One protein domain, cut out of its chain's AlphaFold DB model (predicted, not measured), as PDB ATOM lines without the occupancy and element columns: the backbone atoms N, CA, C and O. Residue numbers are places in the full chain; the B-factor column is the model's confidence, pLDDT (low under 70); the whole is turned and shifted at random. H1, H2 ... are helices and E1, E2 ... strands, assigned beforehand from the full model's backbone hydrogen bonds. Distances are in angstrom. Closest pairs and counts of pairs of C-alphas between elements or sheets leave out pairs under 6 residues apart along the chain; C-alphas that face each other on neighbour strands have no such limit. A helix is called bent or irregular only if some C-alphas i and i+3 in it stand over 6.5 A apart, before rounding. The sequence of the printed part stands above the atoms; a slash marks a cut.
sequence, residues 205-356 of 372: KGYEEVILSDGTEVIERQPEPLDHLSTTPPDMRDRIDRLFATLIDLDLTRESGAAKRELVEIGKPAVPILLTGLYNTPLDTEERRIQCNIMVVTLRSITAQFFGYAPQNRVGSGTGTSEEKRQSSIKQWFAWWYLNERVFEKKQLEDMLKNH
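AT A GLANCE: This is residues 205 to 356 of the 372 residues of an uncharacterized protein of Planctomycetes bacterium (UniProt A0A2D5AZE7). Two antiparallel helices, H3 and H4, make the middle of a rounded body, with the helical hairpin H1 and H2 on one side and H5 on the other. A small two-stranded hairpin, E1 and E2, packs on H5 away from that middle, and residues 349 to 356 of H6 stick out from the body. The printed part has 152 residues, with two named strands and then six named helices along the chain; the sheet order is E1 - E2, antiparallel, and the class is mostly helix. The whole is compact, with a radius of gyration of the C-alphas of 15.7 A and spans of 45 by 37 by 33 A.

HOW THE PARTS SIT: E1, residues 207 to 211, and E2, residues 217 to 221, form an antiparallel hairpin at 149 degrees, with N 208 and O 220 2.9 A apart and N 220 and O 208 2.8 A apart, both within hydrogen-bond range. The closest C-alphas of E2 and H5, residues 323 to 340, are those of Arg 221 and Ala 335, 4.8 A apart. H5 belongs with H3, residues 268 to 280, and H4, residues 286 to 303, to a bundle, a group of three helices side by side. Residues 330 to 334 of H5 touch residues 275 to 279 of H3, opposite ways at a shallow tilt of 32 degrees, the closest C-alphas being those of Leu 278 and Ile 330, 6.9 A apart. H3 and H4 form a helical hairpin and touch at a shallow tilt of 22 degrees, their closest C-alphas those of Leu 278 and Cys 292, 5.7 A apart. H4 and H5 are near each other, with 11 pairs of C-alphas within 10 A. H1, residues 234 to 248, and H2, residues 253 to 266, form a helical hairpin with a tilt of 37 degrees, only just steep; the closest C-alphas, those of Leu 247 and Ser 256, are 4.3 A apart. H1 touches H3 with residues 240 to 244 alone, the C-alphas of Ile 240 and Ala 270 being closest at 6.1 A. H2 touches H4 with residues 260 to 265 alone, closest at the C-alphas of Val 264 and Ile 302, 5.2 A. H6, residues 344 to 356, touches no helix and meets H5 only through their link. Every O i to N i+4 pair is within hydrogen-bond range in H1, H2, H4, H5 and H6, and 7 of 9 are in H3, which is only just irregular: C-alphas 269 and 272 are 6.9 A apart.

IN THESE COORDINATES: E1 begins at C-alpha 207, (53.495, -0.555, 53.193). H5 measures 25.8 A from first to last C-alpha, H4 25.3 A, H1 21.5 A, H2 20.2 A, H3 19.7 A and H6 18.3 A. H6 ends at C-alpha 356, (36.986, -29.830, 42.256).

THE WHOLE: The C-alphas of Pro 233 and Gly 316 are the two farthest apart, at 47.9 A. The printed part has no cut. The links E2 to H1, 12 residues, and H4 to H5, 19 residues, are long. The mean pLDDT of the printed part is 83.8; residue 205, residues 313 to 321 and residues 342 to 356 are under 70.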
ATOM      1  N   LYS A 205      58.420  -1.662  49.850       62.72
ATOM      2  CA  LYS A 205      58.401  -0.207  50.055       62.72
ATOM      3  C   LYS A 205      56.970   0.316  49.872       62.72
ATOM      4  O   LYS A 205      56.301  -0.075  48.918       62.72
ATOM      5  N   GLY A 206      56.534   1.209  50.764       74.56
ATOM      6  CA  GLY A 206      55.209   1.843  50.712       74.56
ATOM      7  C   GLY A 206      54.097   1.119  51.478       74.56
ATOM      8  O   GLY A 206      52.932   1.436  51.256       74.56
ATOM      9  N   TYR A 207      54.443   0.160  52.341       79.88
ATOM     10  CA  TYR A 207      53.495  -0.555  53.193       79.88
ATOM     11  C   TYR A 207      53.622  -0.095  54.643       79.88
ATOM     12  O   TYR A 207      54.734   0.102  55.137       79.88
ATOM     13  N   GLU A 208      52.484   0.060  55.307       86.06
ATOM     14  CA  GLU A 208      52.369   0.527  56.687       86.06
ATOM     15  C   GLU A 208      51.561  -0.496  57.492       86.06
ATOM     16  O   GLU A 208      50.479  -0.909  57.077       86.06
ATOM     17  N   GLU A 209      52.092  -0.922  58.637       85.12
ATOM     18  CA  GLU A 209      51.327  -1.664  59.641       85.12
ATOM     19  C   GLU A 209      50.545  -0.643  60.473       85.12
ATOM     20  O   GLU A 209      51.135   0.229  61.116       85.12
ATOM     21  N   VAL A 210      49.216  -0.714  60.416       85.38
ATOM     22  CA  VAL A 210      48.312   0.247  61.057       85.38
ATOM     23  C   VAL A 210      47.405  -0.498  62.026       85.38
ATOM     24  O   VAL A 210      46.853  -1.544  61.697       85.38
ATOM     25  N   ILE A 211      47.234   0.059  63.224       85.56
ATOM     26  CA  ILE A 211      46.246  -0.412  64.196       85.56
ATOM     27  C   ILE A 211      45.026   0.497  64.073       85.56
ATOM     28  O   ILE A 211      45.119   1.697  64.337       85.56
ATOM     29  N   LEU A 212      43.895  -0.062  63.643       81.69
ATOM     30  CA  LEU A 212      42.641   0.679  63.506       81.69
ATOM     31  C   LEU A 212      42.070   1.061  64.874       81.69
ATOM     32  O   LEU A 212      42.412   0.467  65.899       81.69
ATOM     33  N   SER A 213      41.120   1.999  64.894       83.06
ATOM     34  CA  SER A 213      40.441   2.435  66.126       83.06
ATOM     35  C   SER A 213      39.835   1.302  66.976       83.06
ATOM     36  O   SER A 213      39.579   1.491  68.162       83.06
ATOM     37  N   ASP A 214      39.536   0.150  66.368       76.38
ATOM     38  CA  ASP A 214      38.981  -1.029  67.044       76.38
ATOM     39  C   ASP A 214      40.040  -2.031  67.541       76.38
ATOM     40  O   ASP A 214      39.678  -3.083  68.066       76.38
ATOM     41  N   GLY A 215      41.328  -1.708  67.394       78.56
ATOM     42  CA  GLY A 215      42.453  -2.556  67.779       78.56
ATOM     43  C   GLY A 215      42.869  -3.582  66.722       78.56
ATOM     44  O   GLY A 215      43.791  -4.350  66.977       78.56
ATOM     45  N   THR A 216      42.220  -3.618  65.552       74.69
ATOM     46  CA  THR A 216      42.608  -4.536  64.473       74.69
ATOM     47  C   THR A 216      43.912  -4.076  63.829       74.69
ATOM     48  O   THR A 216      44.002  -2.948  63.344       74.69
ATOM     49  N   GLU A 217      44.901  -4.963  63.779       79.38
ATOM     50  CA  GLU A 217      46.151  -4.745  63.051       79.38
ATOM     51  C   GLU A 217      45.958  -5.091  61.570       79.38
ATOM     52  O   GLU A 217      45.474  -6.175  61.228       79.38
ATOM     53  N   VAL A 218      46.310  -4.165  60.681       85.62
ATOM     54  CA  VAL A 218      46.159  -4.318  59.230       85.62
ATOM     55  C   VAL A 218      47.414  -3.854  58.498       85.62
ATOM     56  O   VAL A 218      48.157  -2.999  58.979       85.62
ATOM     57  N   ILE A 219      47.639  -4.411  57.308       84.75
ATOM     58  CA  ILE A 219      48.705  -3.975  56.403       84.75
ATOM     59  C   ILE A 219      48.079  -3.105  55.318       84.75
ATOM     60  O   ILE A 219      47.243  -3.563  54.535       84.75
ATOM     61  N   GLU A 220      48.503  -1.852  55.259       89.69
ATOM     62  CA  GLU A 220      48.013  -0.853  54.320       89.69
ATOM     63  C   GLU A 220      49.084  -0.479  53.298       89.69
ATOM     64  O   GLU A 220      50.280  -0.528  53.571       89.69
ATOM     65  N   ARG A 221      48.644  -0.053  52.111       90.50
ATOM     66  CA  ARG A 221      49.480   0.617  51.115       90.50
ATOM     67  C   ARG A 221      48.728   1.816  50.558       90.50
ATOM     68  O   ARG A 221      47.513   1.754  50.373       90.50
ATOM     69  N   GLN A 222      49.454   2.895  50.271       93.31
ATOM     70  CA  GLN A 222      48.861   4.077  49.648       93.31
ATOM     71  C   GLN A 222      48.298   3.734  48.254       93.31
ATOM     72  O   GLN A 222      49.035   3.174  47.438       93.31
ATOM     73  N   PRO A 223      47.013   4.032  47.977       93.25
ATOM     74  CA  PRO A 223      46.388   3.754  46.692       93.25
ATOM     75  C   PRO A 223      46.999   4.591  45.567       93.25
ATOM     76  O   PRO A 223      47.307   5.769  45.758       93.25
ATOM     77  N   GLU A 224      47.127   4.001  44.383       92.44
ATOM     78  CA  GLU A 224      47.631   4.669  43.179       92.44
ATOM     79  C   GLU A 224      46.935   4.117  41.925       92.44
ATOM     80  O   GLU A 224      46.428   2.995  41.958       92.44
ATOM     81  N   PRO A 225      46.876   4.860  40.809       94.69
ATOM     82  CA  PRO A 225      46.368   4.315  39.556       94.69
ATOM     83  C   PRO A 225      47.194   3.107  39.100       94.69
ATOM     84  O   PRO A 225      48.422   3.160  39.083       94.69
ATOM     85  N   LEU A 226      46.510   2.041  38.693       93.75
ATOM     86  CA  LEU A 226      47.108   0.858  38.085       93.75
ATOM     87  C   LEU A 226      46.743   0.785  36.604       93.75
ATOM     88  O   LEU A 226      45.576   0.944  36.231       93.75
ATOM     89  N   ASP A 227      47.743   0.487  35.781       94.69
ATOM     90  CA  ASP A 227      47.553   0.164  34.372       94.69
ATOM     91  C   ASP A 227      46.986  -1.254  34.199       94.69
ATOM     92  O   ASP A 227      47.107  -2.121  35.069       94.69
ATOM     93  N   HIS A 228      46.408  -1.520  33.025       94.69
ATOM     94  CA  HIS A 228      46.139  -2.891  32.585       94.69
ATOM     95  C   HIS A 228      47.417  -3.737  32.635       94.69
ATOM     96  O   HIS A 228      48.509  -3.249  32.332       94.69
ATOM     97  N   LEU A 229      47.280  -5.033  32.930       91.12
ATOM     98  CA  LEU A 229      48.430  -5.938  32.919       91.12
ATOM     99  C   LEU A 229      49.086  -5.942  31.537       91.12
ATOM    100  O   LEU A 229      48.419  -5.968  30.497       91.12
ATOM    101  N   SER A 230      50.417  -5.993  31.517       88.00
ATOM    102  CA  SER A 230      51.187  -6.049  30.271       88.00
ATOM    103  C   SER A 230      50.822  -7.266  29.412       88.00
ATOM    104  O   SER A 230      50.880  -7.189  28.188       88.00
ATOM    105  N   THR A 231      50.374  -8.354  30.045       87.50
ATOM    106  CA  THR A 231      49.928  -9.600  29.410       87.50
ATOM    107  C   THR A 231      48.499  -9.555  28.862       87.50
ATOM    108  O   THR A 231      48.126 -10.444  28.102       87.50
ATOM    109  N   THR A 232      47.688  -8.551  29.210       90.69
ATOM    110  CA  THR A 232      46.303  -8.434  28.728       90.69
ATOM    111  C   THR A 232      46.277  -7.887  27.294       90.69
ATOM    112  O   THR A 232      46.779  -6.778  27.082       90.69
ATOM    113  N   PRO A 233      45.691  -8.605  26.311       93.44
ATOM    114  CA  PRO A 233      45.576  -8.136  24.926       93.44
ATOM    115  C   PRO A 233      44.734  -6.853  24.778       93.44
ATOM    116  O   PRO A 233      43.821  -6.652  25.579       93.44
ATOM    117  N   PRO A 234      44.984  -5.990  23.769       95.12
ATOM    118  CA  PRO A 234      44.289  -4.703  23.626       95.12
ATOM    119  C   PRO A 234      42.757  -4.797  23.551       95.12
ATOM    120  O   PRO A 234      42.062  -4.046  24.225       95.12
ATOM    121  N   ASP A 235      42.224  -5.762  22.805       94.94
ATOM    122  CA  ASP A 235      40.782  -6.012  22.690       94.94
ATOM    123  C   ASP A 235      40.150  -6.412  24.033       94.94
ATOM    124  O   ASP A 235      39.017  -6.028  24.342       94.94
ATOM    125  N   MET A 236      40.905  -7.144  24.859       96.94
ATOM    126  CA  MET A 236      40.502  -7.502  26.216       96.94
ATOM    127  C   MET A 236      40.513  -6.288  27.149       96.94
ATOM    128  O   MET A 236      39.602  -6.154  27.962       96.94
ATOM    129  N   ARG A 237      41.492  -5.383  27.012       97.00
ATOM    130  CA  ARG A 237      41.543  -4.124  27.780       97.00
ATOM    131  C   ARG A 237      40.311  -3.271  27.498       97.00
ATOM    132  O   ARG A 237      39.573  -2.943  28.422       97.00
ATOM    133  N   ASP A 238      40.013  -3.052  26.217       97.25
ATOM    134  CA  ASP A 238      38.835  -2.293  25.786       97.25
ATOM    135  C   ASP A 238      37.529  -2.927  26.289       97.25
ATOM    136  O   ASP A 238      36.559  -2.235  26.613       97.25
ATOM    137  N   ARG A 239      37.473  -4.266  26.332       97.69
ATOM    138  CA  ARG A 239      36.325  -4.994  26.882       97.69
ATOM    139  C   ARG A 239      36.192  -4.766  28.387       97.69
ATOM    140  O   ARG A 239      35.085  -4.469  28.831       97.69
ATOM    141  N   ILE A 240      37.280  -4.892  29.146       97.94
ATOM    142  CA  ILE A 240      37.296  -4.650  30.595       97.94
ATOM    143  C   ILE A 240      36.843  -3.220  30.895       97.94
ATOM    144  O   ILE A 240      35.979  -3.042  31.749       97.94
ATOM    145  N   ASP A 241      37.339  -2.228  30.156       98.31
ATOM    146  CA  ASP A 241      37.003  -0.817  30.382       98.31
ATOM    147  C   ASP A 241      35.512  -0.533  30.139       98.31
ATOM    148  O   ASP A 241      34.865   0.146  30.939       98.31
ATOM    149  N   ARG A 242      34.920  -1.118  29.084       98.25
ATOM    150  CA  ARG A 242      33.468  -1.023  28.840       98.25
ATOM    151  C   ARG A 242      32.654  -1.694  29.942       98.25
ATOM    152  O   ARG A 242      31.695  -1.102  30.429       98.25
ATOM    153  N   LEU A 243      33.032  -2.911  30.339       98.31
ATOM    154  CA  LEU A 243      32.343  -3.641  31.406       98.31
ATOM    155  C   LEU A 243      32.447  -2.898  32.742       98.31
ATOM    156  O   LEU A 243      31.467  -2.833  33.478       98.31
ATOM    157  N   PHE A 244      33.606  -2.310  33.038       98.19
ATOM    158  CA  PHE A 244      33.812  -1.484  34.221       98.19
ATOM    159  C   PHE A 244      32.905  -0.249  34.208       98.19
ATOM    160  O   PHE A 244      32.213  -0.005  35.195       98.19
ATOM    161  N   ALA A 245      32.839   0.480  33.088       97.81
ATOM    162  CA  ALA A 245      31.948   1.630  32.949       97.81
ATOM    163  C   ALA A 245      30.472   1.245  33.169       97.81
ATOM    164  O   ALA A 245      29.766   1.929  33.903       97.81
ATOM    165  N   THR A 246      30.025   0.115  32.608       97.81
ATOM    166  CA  THR A 246      28.671  -0.419  32.844       97.81
ATOM    167  C   THR A 246      28.455  -0.869  34.292       97.81
ATOM    168  O   THR A 246      27.357  -0.726  34.820       97.81
ATOM    169  N   LEU A 247      29.478  -1.425  34.948       97.38
ATOM    170  CA  LEU A 247      29.382  -1.921  36.321       97.38
ATOM    171  C   LEU A 247      29.075  -0.795  37.319       97.38
ATOM    172  O   LEU A 247      28.279  -1.005  38.237       97.38
ATOM    173  N   ILE A 248      29.725   0.362  37.160       96.00
ATOM    174  CA  ILE A 248      29.630   1.493  38.099       96.00
ATOM    175  C   ILE A 248      28.485   2.465  37.784       96.00
ATOM    176  O   ILE A 248      28.214   3.363  38.585       96.00
ATOM    177  N   ASP A 249      27.818   2.297  36.644       95.56
ATOM    178  CA  ASP A 249      26.616   3.044  36.291       95.56
ATOM    179  C   ASP A 249      25.416   2.508  37.089       95.56
ATOM    180  O   ASP A 249      24.960   1.376  36.897       95.56
ATOM    181  N   LEU A 250      24.924   3.313  38.034       92.50
ATOM    182  CA  LEU A 250      23.857   2.903  38.947       92.50
ATOM    183  C   LEU A 250      22.471   2.888  38.293       92.50
ATOM    184  O   LEU A 250      21.563   2.254  38.840       92.50
ATOM    185  N   ASP A 251      22.311   3.515  37.126       94.31
ATOM    186  CA  ASP A 251      21.055   3.487  36.373       94.31
ATOM    187  C   ASP A 251      20.871   2.143  35.638       94.31
ATOM    188  O   ASP A 251      19.750   1.725  35.327       94.31
ATOM    189  N   LEU A 252      21.963   1.402  35.426       89.75
ATOM    190  CA  LEU A 252      22.016   0.168  34.641       89.75
ATOM    191  C   LEU A 252      21.953  -1.099  35.505       89.75
ATOM    192  O   LEU A 252      22.852  -1.936  35.497       89.75
ATOM    193  N   THR A 253      20.876  -1.285  36.266       84.88
ATOM    194  CA  THR A 253      20.784  -2.385  37.254       84.88
ATOM    195  C   THR A 253      20.960  -3.800  36.673       84.88
ATOM    196  O   THR A 253      21.681  -4.624  37.248       84.88
ATOM    197  N   ARG A 254      20.320  -4.121  35.537       89.69
ATOM    198  CA  ARG A 254      20.373  -5.467  34.929       89.69
ATOM    199  C   ARG A 254      21.708  -5.701  34.229       89.69
ATOM    200  O   ARG A 254      22.293  -6.781  34.355       89.69
ATOM    201  N   GLU A 255      22.165  -4.700  33.496       94.19
ATOM    202  CA  GLU A 255      23.395  -4.702  32.718       94.19
ATOM    203  C   GLU A 255      24.616  -4.712  33.643       94.19
ATOM    204  O   GLU A 255      25.532  -5.492  33.404       94.19
ATOM    205  N   SER A 256      24.588  -3.979  34.762       93.06
ATOM    206  CA  SER A 256      25.622  -4.016  35.809       93.06
ATOM    207  C   SER A 256      25.788  -5.429  36.381       93.06
ATOM    208  O   SER A 256      26.905  -5.932  36.525       93.06
ATOM    209  N   GLY A 257      24.682  -6.151  36.605       93.81
ATOM    210  CA  GLY A 257      24.725  -7.553  37.030       93.81
ATOM    211  C   GLY A 257      25.363  -8.499  36.003       93.81
ATOM    212  O   GLY A 257      26.035  -9.460  36.388       93.81
ATOM    213  N   ALA A 258      25.172  -8.245  34.703       96.12
ATOM    214  CA  ALA A 258      25.840  -8.991  33.637       96.12
ATOM    215  C   ALA A 258      27.328  -8.622  33.546       96.12
ATOM    216  O   ALA A 258      28.170  -9.520  33.566       96.12
ATOM    217  N   ALA A 259      27.644  -7.327  33.577       97.56
ATOM    218  CA  ALA A 259      29.007  -6.818  33.530       97.56
ATOM    219  C   ALA A 259      29.859  -7.350  34.687       97.56
ATOM    220  O   ALA A 259      30.981  -7.808  34.477       97.56
ATOM    221  N   LYS A 260      29.294  -7.397  35.900       97.44
ATOM    222  CA  LYS A 260      29.936  -8.022  37.060       97.44
ATOM    223  C   LYS A 260      30.317  -9.477  36.790       97.44
ATOM    224  O   LYS A 260      31.436  -9.869  37.096       97.44
ATOM    225  N   ARG A 261      29.390 -10.290  36.268       96.44
ATOM    226  CA  ARG A 261      29.659 -11.713  35.997       96.44
ATOM    227  C   ARG A 261      30.772 -11.880  34.970       96.44
ATOM    228  O   ARG A 261      31.656 -12.694  35.195       96.44
ATOM    229  N   GLU A 262      30.754 -11.078  33.910       97.19
ATOM    230  CA  GLU A 262      31.801 -11.115  32.887       97.19
ATOM    231  C   GLU A 262      33.166 -10.677  33.432       97.19
ATOM    232  O   GLU A 262      34.166 -11.328  33.154       97.19
ATOM    233  N   LEU A 263      33.232  -9.628  34.260       97.31
ATOM    234  CA  LEU A 263      34.482  -9.221  34.918       97.31
ATOM    235  C   LEU A 263      35.010 -10.303  35.869       97.31
ATOM    236  O   LEU A 263      36.218 -10.530  35.934       97.31
ATOM    237  N   VAL A 264      34.115 -10.994  36.581       95.06
ATOM    238  CA  VAL A 264      34.480 -12.132  37.437       95.06
ATOM    239  C   VAL A 264      35.034 -13.292  36.612       95.06
ATOM    240  O   VAL A 264      36.030 -13.888  37.012       95.06
ATOM    241  N   GLU A 265      34.425 -13.585  35.465       92.44
ATOM    242  CA  GLU A 265      34.891 -14.620  34.537       92.44
ATOM    243  C   GLU A 265      36.254 -14.273  33.917       92.44
ATOM    244  O   GLU A 265      37.111 -15.146  33.797       92.44
ATOM    245  N   ILE A 266      36.487 -12.997  33.589       94.31
ATOM    246  CA  ILE A 266      37.799 -12.505  33.142       94.31
ATOM    247  C   ILE A 266      38.855 -12.714  34.240       94.31
ATOM    248  O   ILE A 266      39.975 -13.135  33.950       94.31
ATOM    249  N   GLY A 267      38.514 -12.442  35.502       95.06
ATOM    250  CA  GLY A 267      39.374 -12.717  36.650       95.06
ATOM    251  C   GLY A 267      40.521 -11.712  36.806       95.06
ATOM    252  O   GLY A 267      40.301 -10.501  36.838       95.06
ATOM    253  N   LYS A 268      41.761 -12.211  36.932       94.12
ATOM    254  CA  LYS A 268      42.972 -11.412  37.229       94.12
ATOM    255  C   LYS A 268      43.123 -10.142  36.370       94.12
ATOM    256  O   LYS A 268      43.398  -9.094  36.952       94.12
ATOM    257  N   PRO A 269      42.926 -10.174  35.034       96.25
ATOM    258  CA  PRO A 269      43.076  -8.990  34.187       96.25
ATOM    259  C   PRO A 269      42.149  -7.824  34.546       96.25
ATOM    260  O   PRO A 269      42.498  -6.681  34.275       96.25
ATOM    261  N   ALA A 270      40.991  -8.083  35.162       97.31
ATOM    262  CA  ALA A 270      40.037  -7.042  35.545       97.31
ATOM    263  C   ALA A 270      40.404  -6.324  36.859       97.31
ATOM    264  O   ALA A 270      39.888  -5.241  37.140       97.31
ATOM    265  N   VAL A 271      41.282  -6.914  37.680       97.06
ATOM    266  CA  VAL A 271      41.606  -6.411  39.025       97.06
ATOM    267  C   VAL A 271      42.230  -5.008  39.007       97.06
ATOM    268  O   VAL A 271      41.732  -4.169  39.763       97.06
ATOM    269  N   PRO A 272      43.231  -4.687  38.157       97.31
ATOM    270  CA  PRO A 272      43.818  -3.345  38.121       97.31
ATOM    271  C   PRO A 272      42.789  -2.241  37.878       97.31
ATOM    272  O   PRO A 272      42.788  -1.238  38.582       97.31
ATOM    273  N   ILE A 273      41.852  -2.450  36.950       98.19
ATOM    274  CA  ILE A 273      40.834  -1.446  36.609       98.19
ATOM    275  C   ILE A 273      39.823  -1.256  37.738       98.19
ATOM    276  O   ILE A 273      39.454  -0.125  38.046       98.19
ATOM    277  N   LEU A 274      39.435  -2.333  38.426       98.06
ATOM    278  CA  LEU A 274      38.586  -2.241  39.617       98.06
ATOM    279  C   LEU A 274      39.278  -1.475  40.758       98.06
ATOM    280  O   LEU A 274      38.639  -0.658  41.419       98.06
ATOM    281  N   LEU A 275      40.577  -1.706  40.978       97.56
ATOM    282  CA  LEU A 275      41.367  -0.991  41.988       97.56
ATOM    283  C   LEU A 275      41.565   0.486  41.625       97.56
ATOM    284  O   LEU A 275      41.365   1.357  42.473       97.56
ATOM    285  N   THR A 276      41.871   0.787  40.363       97.44
ATOM    286  CA  THR A 276      41.925   2.162  39.841       97.44
ATOM    287  C   THR A 276      40.571   2.860  39.985       97.44
ATOM    288  O   THR A 276      40.510   4.036  40.344       97.44
ATOM    289  N   GLY A 277      39.470   2.134  39.788       97.12
ATOM    290  CA  GLY A 277      38.119   2.613  40.063       97.12
ATOM    291  C   GLY A 277      37.899   2.989  41.528       97.12
ATOM    292  O   GLY A 277      37.374   4.070  41.802       97.12
ATOM    293  N   LEU A 278      38.344   2.146  42.471       95.81
ATOM    294  CA  LEU A 278      38.290   2.454  43.907       95.81
ATOM    295  C   LEU A 278      39.106   3.700  44.257       95.81
ATOM    296  O   LEU A 278      38.637   4.529  45.028       95.81
ATOM    297  N   TYR A 279      40.299   3.843  43.676       94.56
ATOM    298  CA  TYR A 279      41.151   5.016  43.875       94.56
ATOM    299  C   TYR A 279      40.489   6.309  43.371       94.56
ATOM    300  O   TYR A 279      40.493   7.323  44.065       94.56
ATOM    301  N   ASN A 280      39.886   6.266  42.182       94.81
ATOM    302  CA  ASN A 280      39.300   7.442  41.535       94.81
ATOM    303  C   ASN A 280      37.923   7.846  42.091       94.81
ATOM    304  O   ASN A 280      37.408   8.905  41.728       94.81
ATOM    305  N   THR A 281      37.303   7.019  42.935       93.19
ATOM    306  CA  THR A 281      35.939   7.244  43.430       93.19
ATOM    307  C   THR A 281      35.976   7.834  44.847       93.19
ATOM    308  O   THR A 281      36.233   7.102  45.804       93.19
ATOM    309  N   PRO A 282      35.708   9.144  45.027       89.94
ATOM    310  CA  PRO A 282      35.704   9.768  46.352       89.94
ATOM    311  C   PRO A 282      34.569   9.212  47.223       89.94
ATOM    312  O   PRO A 282      33.495   8.920  46.719       89.94
ATOM    313  N   LEU A 283      34.763   9.071  48.538       88.50
ATOM    314  CA  LEU A 283      33.762   8.465  49.442       88.50
ATOM    315  C   LEU A 283      32.776   9.472  50.072       88.50
ATOM    316  O   LEU A 283      32.068   9.153  51.035       88.50
ATOM    317  N   ASP A 284      32.731  10.689  49.541       88.00
ATOM    318  CA  ASP A 284      31.991  11.831  50.077       88.00
ATOM    319  C   ASP A 284      30.465  11.676  49.948       88.00
ATOM    320  O   ASP A 284      29.727  12.005  50.883       88.00
ATOM    321  N   THR A 285      29.976  11.087  48.854       89.25
ATOM    322  CA  THR A 285      28.536  10.857  48.633       89.25
ATOM    323  C   THR A 285      28.123   9.393  48.818       89.25
ATOM    324  O   THR A 285      28.928   8.470  48.713       89.25
ATOM    325  N   GLU A 286      26.838   9.152  49.109       89.00
ATOM    326  CA  GLU A 286      26.305   7.783  49.243       89.00
ATOM    327  C   GLU A 286      26.390   7.006  47.930       89.00
ATOM    328  O   GLU A 286      26.783   5.844  47.919       89.00
ATOM    329  N   GLU A 287      26.082   7.673  46.822       90.50
ATOM    330  CA  GLU A 287      26.168   7.112  45.477       90.50
ATOM    331  C   GLU A 287      27.570   6.557  45.191       90.50
ATOM    332  O   GLU A 287      27.737   5.406  44.784       90.50
ATOM    333  N   ARG A 288      28.599   7.342  45.517       92.19
ATOM    334  CA  ARG A 288      29.995   6.945  45.343       92.19
ATOM    335  C   ARG A 288      30.396   5.797  46.266       92.19
ATOM    336  O   ARG A 288      31.094   4.874  45.849       92.19
ATOM    337  N   ARG A 289      29.902   5.783  47.510       91.94
ATOM    338  CA  ARG A 289      30.114   4.652  48.432       91.94
ATOM    339  C   ARG A 289      29.483   3.362  47.918       91.94
ATOM    340  O   ARG A 289      30.085   2.299  48.096       91.94
ATOM    341  N   ILE A 290      28.315   3.448  47.278       91.62
ATOM    342  CA  ILE A 290      27.651   2.318  46.614       91.62
ATOM    343  C   ILE A 290      28.494   1.829  45.432       91.62
ATOM    344  O   ILE A 290      28.740   0.625  45.346       91.62
ATOM    345  N   GLN A 291      29.005   2.730  44.584       94.69
ATOM    346  CA  GLN A 291      29.919   2.371  43.488       94.69
ATOM    347  C   GLN A 291      31.154   1.620  44.007       94.69
ATOM    348  O   GLN A 291      31.457   0.521  43.537       94.69
ATOM    349  N   CYS A 292      31.813   2.141  45.045       94.44
ATOM    350  CA  CYS A 292      32.934   1.459  45.694       94.44
ATOM    351  C   CYS A 292      32.546   0.088  46.257       94.44
ATOM    352  O   CYS A 292      33.293  -0.875  46.096       94.44
ATOM    353  N   ASN A 293      31.358  -0.053  46.853       94.19
ATOM    354  CA  ASN A 293      30.890  -1.358  47.318       94.19
ATOM    355  C   ASN A 293      30.717  -2.358  46.165       94.19
ATOM    356  O   ASN A 293      31.099  -3.517  46.307       94.19
ATOM    357  N   ILE A 294      30.171  -1.931  45.022       95.56
ATOM    358  CA  ILE A 294      30.031  -2.787  43.835       95.56
ATOM    359  C   ILE A 294      31.413  -3.266  43.363       95.56
ATOM    360  O   ILE A 294      31.595  -4.462  43.114       95.56
ATOM    361  N   MET A 295      32.400  -2.366  43.317       97.25
ATOM    362  CA  MET A 295      33.785  -2.703  42.971       97.25
ATOM    363  C   MET A 295      34.409  -3.682  43.974       97.25
ATOM    364  O   MET A 295      34.919  -4.721  43.560       97.25
ATOM    365  N   VAL A 296      34.292  -3.432  45.284       94.75
ATOM    366  CA  VAL A 296      34.810  -4.337  46.329       94.75
ATOM    367  C   VAL A 296      34.153  -5.714  46.269       94.75
ATOM    368  O   VAL A 296      34.835  -6.733  46.376       94.75
ATOM    369  N   VAL A 297      32.835  -5.785  46.083       94.31
ATOM    370  CA  VAL A 297      32.132  -7.068  45.961       94.31
ATOM    371  C   VAL A 297      32.603  -7.825  44.715       94.31
ATOM    372  O   VAL A 297      32.726  -9.047  44.759       94.31
ATOM    373  N   THR A 298      32.886  -7.120  43.620       96.06
ATOM    374  CA  THR A 298      33.419  -7.721  42.388       96.06
ATOM    375  C   THR A 298      34.848  -8.229  42.595       96.06
ATOM    376  O   THR A 298      35.127  -9.386  42.283       96.06
ATOM    377  N   LEU A 299      35.718  -7.437  43.229       94.62
ATOM    378  CA  LEU A 299      37.067  -7.854  43.632       94.62
ATOM    379  C   LEU A 299      37.037  -9.085  44.539       94.62
ATOM    380  O   LEU A 299      37.795 -10.027  44.325       94.62
ATOM    381  N   ARG A 300      36.125  -9.131  45.514       91.56
ATOM    382  CA  ARG A 300      35.921 -10.305  46.371       91.56
ATOM    383  C   ARG A 300      35.494 -11.533  45.572       91.56
ATOM    384  O   ARG A 300      35.959 -12.628  45.865       91.56
ATOM    385  N   SER A 301      34.623 -11.373  44.579       90.00
ATOM    386  CA  SER A 301      34.221 -12.483  43.708       90.00
ATOM    387  C   SER A 301      35.373 -13.010  42.844       90.00
ATOM    388  O   SER A 301      35.398 -14.203  42.573       90.00
ATOM    389  N   ILE A 302      36.331 -12.159  42.458       87.62
ATOM    390  CA  ILE A 302      37.523 -12.563  41.689       87.62
ATOM    391  C   ILE A 302      38.590 -13.208  42.586       87.62
ATOM    392  O   ILE A 302      39.206 -14.200  42.212       87.62
ATOM    393  N   THR A 303      38.841 -12.628  43.762       85.88
ATOM    394  CA  THR A 303      40.035 -12.917  44.582       85.88
ATOM    395  C   THR A 303      39.751 -13.760  45.828       85.88
ATOM    396  O   THR A 303      40.681 -14.166  46.528       85.88
ATOM    397  N   ALA A 304      38.471 -13.970  46.149       83.06
ATOM    398  CA  ALA A 304      37.981 -14.545  47.402       83.06
ATOM    399  C   ALA A 304      38.413 -13.794  48.683       83.06
ATOM    400  O   ALA A 304      38.186 -14.291  49.785       83.06
ATOM    401  N   GLN A 305      38.988 -12.589  48.572       84.12
ATOM    402  CA  GLN A 305      39.441 -11.795  49.719       84.12
ATOM    403  C   GLN A 305      38.368 -10.838  50.246       84.12
ATOM    404  O   GLN A 305      37.478 -10.397  49.513       84.12
ATOM    405  N   PHE A 306      38.457 -10.497  51.533       85.56
ATOM    406  CA  PHE A 306      37.545  -9.562  52.186       85.56
ATOM    407  C   PHE A 306      38.273  -8.695  53.217       85.56
ATOM    408  O   PHE A 306      38.819  -9.216  54.183       85.56
ATOM    409  N   PHE A 307      38.196  -7.372  53.044       86.50
ATOM    410  CA  PHE A 307      38.825  -6.374  53.924       86.50
ATOM    411  C   PHE A 307      37.799  -5.466  54.616       86.50
ATOM    412  O   PHE A 307      38.056  -4.288  54.843       86.50
ATOM    413  N   GLY A 308      36.593  -5.969  54.895       76.81
ATOM    414  CA  GLY A 308      35.659  -5.270  55.785       76.81
ATOM    415  C   GLY A 308      34.969  -4.013  55.240       76.81
ATOM    416  O   GLY A 308      34.473  -3.236  56.045       76.81
ATOM    417  N   TYR A 309      34.905  -3.777  53.924       81.94
ATOM    418  CA  TYR A 309      34.195  -2.614  53.362       81.94
ATOM    419  C   TYR A 309      32.665  -2.738  53.514       81.94
ATOM    420  O   TYR A 309      32.098  -3.767  53.139       81.94
ATOM    421  N   ALA A 310      31.980  -1.679  53.965       75.06
ATOM    422  CA  ALA A 310      30.524  -1.549  53.850       75.06
ATOM    423  C   ALA A 310      30.108  -0.106  53.482       75.06
ATOM    424  O   ALA A 310      30.669   0.844  54.018       75.06
ATOM    425  N   PRO A 311      29.119   0.099  52.587       74.00
ATOM    426  CA  PRO A 311      28.803   1.422  52.032       74.00
ATOM    427  C   PRO A 311      28.065   2.363  52.995       74.00
ATOM    428  O   PRO A 311      28.190   3.578  52.872       74.00
ATOM    429  N   GLN A 312      27.292   1.821  53.943       70.25
ATOM    430  CA  GLN A 312      26.386   2.611  54.780       70.25
ATOM    431  C   GLN A 312      27.053   3.127  56.058       70.25
ATOM    432  O   GLN A 312      27.615   2.358  56.841       70.25
ATOM    433  N   ASN A 313      26.832   4.410  56.353       60.34
ATOM    434  CA  ASN A 313      27.032   4.979  57.685       60.34
ATOM    435  C   ASN A 313      25.846   4.599  58.581       60.34
ATOM    436  O   ASN A 313      24.929   5.397  58.777       60.34
ATOM    437  N   ARG A 314      25.810   3.382  59.133       52.25
ATOM    438  CA  ARG A 314      24.800   3.085  60.159       52.25
ATOM    439  C   ARG A 314      25.225   3.670  61.500       52.25
ATOM    440  O   ARG A 314      25.838   2.995  62.321       52.25
ATOM    441  N   VAL A 315      24.858   4.929  61.727       42.41
ATOM    442  CA  VAL A 315      24.875   5.531  63.064       42.41
ATOM    443  C   VAL A 315      23.878   4.749  63.929       42.41
ATOM    444  O   VAL A 315      22.675   4.800  63.689       42.41
ATOM    445  N   GLY A 316      24.377   3.972  64.895       43.22
ATOM    446  CA  GLY A 316      23.552   3.298  65.909       43.22
ATOM    447  C   GLY A 316      23.375   1.777  65.782       43.22
ATOM    448  O   GLY A 316      22.777   1.182  66.671       43.22
ATOM    449  N   SER A 317      23.921   1.115  64.755       40.66
ATOM    450  CA  SER A 317      24.085  -0.350  64.771       40.66
ATOM    451  C   SER A 317      25.570  -0.677  64.848       40.66
ATOM    452  O   SER A 317      26.318  -0.193  64.002       40.66
ATOM    453  N   GLY A 318      25.997  -1.514  65.797       43.66
ATOM    454  CA  GLY A 318      27.402  -1.922  65.996       43.66
ATOM    455  C   GLY A 318      28.063  -2.675  64.826       43.66
ATOM    456  O   GLY A 318      29.085  -3.318  65.017       43.66
ATOM    457  N   THR A 319      27.480  -2.620  63.627       47.00
ATOM    458  CA  THR A 319      27.897  -3.296  62.393       47.00
ATOM    459  C   THR A 319      28.109  -2.340  61.207       47.00
ATOM    460  O   THR A 319      28.392  -2.803  60.104       47.00
ATOM    461  N   GLY A 320      27.981  -1.018  61.391       49.75
ATOM    462  CA  GLY A 320      28.374  -0.029  60.374       49.75
ATOM    463  C   GLY A 320      29.893   0.191  60.357       49.75
ATOM    464  O   GLY A 320      30.517   0.261  61.414       49.75
ATOM    465  N   THR A 321      30.508   0.307  59.178       63.19
ATOM    466  CA  THR A 321      31.955   0.571  59.046       63.19
ATOM    467  C   THR A 321      32.225   2.074  59.037       63.19
ATOM    468  O   THR A 321      31.626   2.800  58.241       63.19
ATOM    469  N   SER A 322      33.128   2.544  59.903       77.12
ATOM    470  CA  SER A 322      33.579   3.943  59.943       77.12
ATOM    471  C   SER A 322      34.216   4.378  58.613       77.12
ATOM    472  O   SER A 322      34.644   3.543  57.815       77.12
ATOM    473  N   GLU A 323      34.302   5.692  58.370       83.06
ATOM    474  CA  GLU A 323      35.056   6.249  57.231       83.06
ATOM    475  C   GLU A 323      36.504   5.738  57.230       83.06
ATOM    476  O   GLU A 323      36.993   5.283  56.203       83.06
ATOM    477  N   GLU A 324      37.139   5.707  58.406       84.00
ATOM    478  CA  GLU A 324      38.467   5.123  58.626       84.00
ATOM    479  C   GLU A 324      38.548   3.682  58.113       84.00
ATOM    480  O   GLU A 324      39.434   3.364  57.324       84.00
ATOM    481  N   LYS A 325      37.584   2.821  58.469       84.38
ATOM    482  CA  LYS A 325      37.540   1.436  57.981       84.38
ATOM    483  C   LYS A 325      37.346   1.346  56.474       84.38
ATOM    484  O   LYS A 325      37.925   0.463  55.848       84.38
ATOM    485  N   ARG A 326      36.549   2.232  55.869       87.12
ATOM    486  CA  ARG A 326      36.364   2.248  54.408       87.12
ATOM    487  C   ARG A 326      37.654   2.639  53.687       87.12
ATOM    488  O   ARG A 326      38.047   1.942  52.754       87.12
ATOM    489  N   GLN A 327      38.329   3.688  54.153       90.25
ATOM    490  CA  GLN A 327      39.627   4.117  53.622       90.25
ATOM    491  C   GLN A 327      40.695   3.032  53.815       90.25
ATOM    492  O   GLN A 327      41.385   2.665  52.865       90.25
ATOM    493  N   SER A 328      40.770   2.454  55.015       90.12
ATOM    494  CA  SER A 328      41.662   1.335  55.328       90.12
ATOM    495  C   SER A 328      41.408   0.131  54.422       90.12
ATOM    496  O   SER A 328      42.342  -0.433  53.862       90.12
ATOM    497  N   SER A 329      40.143  -0.225  54.189       91.31
ATOM    498  CA  SER A 329      39.774  -1.340  53.315       91.31
ATOM    499  C   SER A 329      40.296  -1.160  51.886       91.31
ATOM    500  O   SER A 329      40.817  -2.106  51.295       91.31
ATOM    501  N   ILE A 330      40.214   0.059  51.338       93.69
ATOM    502  CA  ILE A 330      40.780   0.376  50.017       93.69
ATOM    503  C   ILE A 330      42.303   0.195  50.044       93.69
ATOM    504  O   ILE A 330      42.852  -0.494  49.187       93.69
ATOM    505  N   LYS A 331      42.995   0.729  51.053       94.81
ATOM    506  CA  LYS A 331      44.451   0.564  51.192       94.81
ATOM    507  C   LYS A 331      44.887  -0.895  51.347       94.81
ATOM    508  O   LYS A 331      45.915  -1.286  50.799       94.81
ATOM    509  N   GLN A 332      44.109  -1.705  52.062       93.00
ATOM    510  CA  GLN A 332      44.346  -3.143  52.214       93.00
ATOM    511  C   GLN A 332      44.183  -3.889  50.883       93.00
ATOM    512  O   GLN A 332      44.982  -4.774  50.583       93.00
ATOM    513  N   TRP A 333      43.220  -3.499  50.035       94.38
ATOM    514  CA  TRP A 333      43.104  -4.036  48.672       94.38
ATOM    515  C   TRP A 333      44.359  -3.766  47.832       94.38
ATOM    516  O   TRP A 333      44.845  -4.670  47.148       94.38
ATOM    517  N   PHE A 334      44.912  -2.553  47.916       93.81
ATOM    518  CA  PHE A 334      46.164  -2.197  47.243       93.81
ATOM    519  C   PHE A 334      47.367  -2.954  47.812       93.81
ATOM    520  O   PHE A 334      48.179  -3.476  47.045       93.81
ATOM    521  N   ALA A 335      47.472  -3.069  49.138       90.56
ATOM    522  CA  ALA A 335      48.520  -3.860  49.777       90.56
ATOM    523  C   ALA A 335      48.456  -5.324  49.321       90.56
ATOM    524  O   ALA A 335      49.458  -5.897  48.891       90.56
ATOM    525  N   TRP A 336      47.262  -5.916  49.338       90.62
ATOM    526  CA  TRP A 336      47.051  -7.285  48.891       90.62
ATOM    527  C   TRP A 336      47.440  -7.477  47.422       90.62
ATOM    528  O   TRP A 336      48.134  -8.448  47.114       90.62
ATOM    529  N   TRP A 337      47.052  -6.558  46.531       91.62
ATOM    530  CA  TRP A 337      47.392  -6.648  45.110       91.62
ATOM    531  C   TRP A 337      48.901  -6.733  44.898       91.62
ATOM    532  O   TRP A 337      49.385  -7.694  44.305       91.62
ATOM    533  N   TYR A 338      49.659  -5.793  45.457       86.19
ATOM    534  CA  TYR A 338      51.108  -5.757  45.268       86.19
ATOM    535  C   TYR A 338      51.850  -6.923  45.944       86.19
ATOM    536  O   TYR A 338      52.932  -7.299  45.490       86.19
ATOM    537  N   LEU A 339      51.278  -7.527  46.990       80.81
ATOM    538  CA  LEU A 339      51.814  -8.751  47.594       80.81
ATOM    539  C   LEU A 339      51.523 -10.004  46.751       80.81
ATOM    540  O   LEU A 339      52.279 -10.970  46.821       80.81
ATOM    541  N   ASN A 340      50.439 -10.014  45.965       81.62
ATOM    542  CA  ASN A 340      49.903 -11.239  45.358       81.62
ATOM    543  C   ASN A 340      49.867 -11.243  43.824       81.62
ATOM    544  O   ASN A 340      49.677 -12.314  43.251       81.62
ATOM    545  N   GLU A 341      50.089 -10.121  43.137       76.75
ATOM    546  CA  GLU A 341      49.984  -9.998  41.671       76.75
ATOM    547  C   GLU A 341      50.740 -11.116  40.925       76.75
ATOM    548  O   GLU A 341      50.214 -11.727  39.988       76.75
ATOM    549  N   ARG A 342      51.960 -11.437  41.376       68.06
ATOM    550  CA  ARG A 342      52.818 -12.473  40.772       68.06
ATOM    551  C   ARG A 342      52.389 -13.903  41.104       68.06
ATOM    552  O   ARG A 342      52.645 -14.807  40.320       68.06
ATOM    553  N   VAL A 343      51.753 -14.112  42.255       63.38
ATOM    554  CA  VAL A 343      51.413 -15.446  42.795       63.38
ATOM    555  C   VAL A 343      49.947 -15.815  42.526       63.38
ATOM    556  O   VAL A 343      49.556 -16.971  42.691       63.38
ATOM    557  N   PHE A 344      49.145 -14.853  42.058       57.34
ATOM    558  CA  PHE A 344      47.702 -14.979  41.857       57.34
ATOM    559  C   PHE A 344      47.298 -16.231  41.056       57.34
ATOM    560  O   PHE A 344      46.367 -16.930  41.441       57.34
ATOM    561  N   GLU A 345      48.044 -16.574  40.001       55.00
ATOM    562  CA  GLU A 345      47.755 -17.737  39.143       55.00
ATOM    563  C   GLU A 345      48.004 -19.080  39.843       55.00
ATOM    564  O   GLU A 345      47.219 -20.014  39.689       55.00
ATOM    565  N   LYS A 346      49.058 -19.175  40.663       49.12
ATOM    566  CA  LYS A 346      49.413 -20.417  41.363       49.12
ATOM    567  C   LYS A 346      48.391 -20.751  42.453       49.12
ATOM    568  O   LYS A 346      47.941 -21.888  42.550       49.12
ATOM    569  N   LYS A 347      47.975 -19.744  43.227       51.06
ATOM    570  CA  LYS A 347      47.034 -19.915  44.343       51.06
ATOM    571  C   LYS A 347      45.602 -20.195  43.868       51.06
ATOM    572  O   LYS A 347      44.932 -21.047  44.437       51.06
ATOM    573  N   GLN A 348      45.153 -19.545  42.788       48.09
ATOM    574  CA  GLN A 348      43.834 -19.807  42.201       48.09
ATOM    575  C   GLN A 348      43.746 -21.226  41.612       48.09
ATOM    576  O   GLN A 348      42.726 -21.892  41.780       48.09
ATOM    577  N   LEU A 349      44.826 -21.725  40.996       38.66
ATOM    578  CA  LEU A 349      44.915 -23.111  40.527       38.66
ATOM    579  C   LEU A 349      44.870 -24.111  41.696       38.66
ATOM    580  O   LEU A 349      44.124 -25.086  41.635       38.66
ATOM    581  N   GLU A 350      45.616 -23.857  42.776       42.62
ATOM    582  CA  GLU A 350      45.603 -24.688  43.990       42.62
ATOM    583  C   GLU A 350      44.213 -24.728  44.658       42.62
ATOM    584  O   GLU A 350      43.743 -25.806  45.029       42.62
ATOM    585  N   ASP A 351      43.516 -23.594  44.758       47.34
ATOM    586  CA  ASP A 351      42.172 -23.519  45.351       47.34
ATOM    587  C   ASP A 351      41.083 -24.117  44.438       47.34
ATOM    588  O   ASP A 351      40.144 -24.755  44.924       47.34
ATOM    589  N   MET A 352      41.205 -23.985  43.112       39.31
ATOM    590  CA  MET A 352      40.320 -24.670  42.159       39.31
ATOM    591  C   MET A 352      40.501 -26.191  42.210       39.31
ATOM    592  O   MET A 352      39.511 -26.924  42.214       39.31
ATOM    593  N   LEU A 353      41.743 -26.673  42.313       38.50
ATOM    594  CA  LEU A 353      42.042 -28.099  42.455       38.50
ATOM    595  C   LEU A 353      41.496 -28.666  43.773       38.50
ATOM    596  O   LEU A 353      40.886 -29.736  43.767       38.50
ATOM    597  N   LYS A 354      41.614 -27.929  44.884       45.72
ATOM    598  CA  LYS A 354      41.020 -28.323  46.175       45.72
ATOM    599  C   LYS A 354      39.491 -28.410  46.132       45.72
ATOM    600  O   LYS A 354      38.919 -29.300  46.753       45.72
ATOM    601  N   ASN A 355      38.828 -27.526  45.384       39.50
ATOM    602  CA  ASN A 355      37.362 -27.463  45.324       39.50
ATOM    603  C   ASN A 355      36.723 -28.367  44.248       39.50
ATOM    604  O   ASN A 355      35.505 -28.549  44.262       39.50
ATOM    605  N   HIS A 356      37.494 -28.925  43.305       35.66
ATOM    606  CA  HIS A 356      36.986 -29.830  42.256       35.66
ATOM    607  C   HIS A 356      37.326 -31.308  42.466       35.66
ATOM    608  O   HIS A 356      36.741 -32.162  41.801       35.66
TER     609      HIS A 356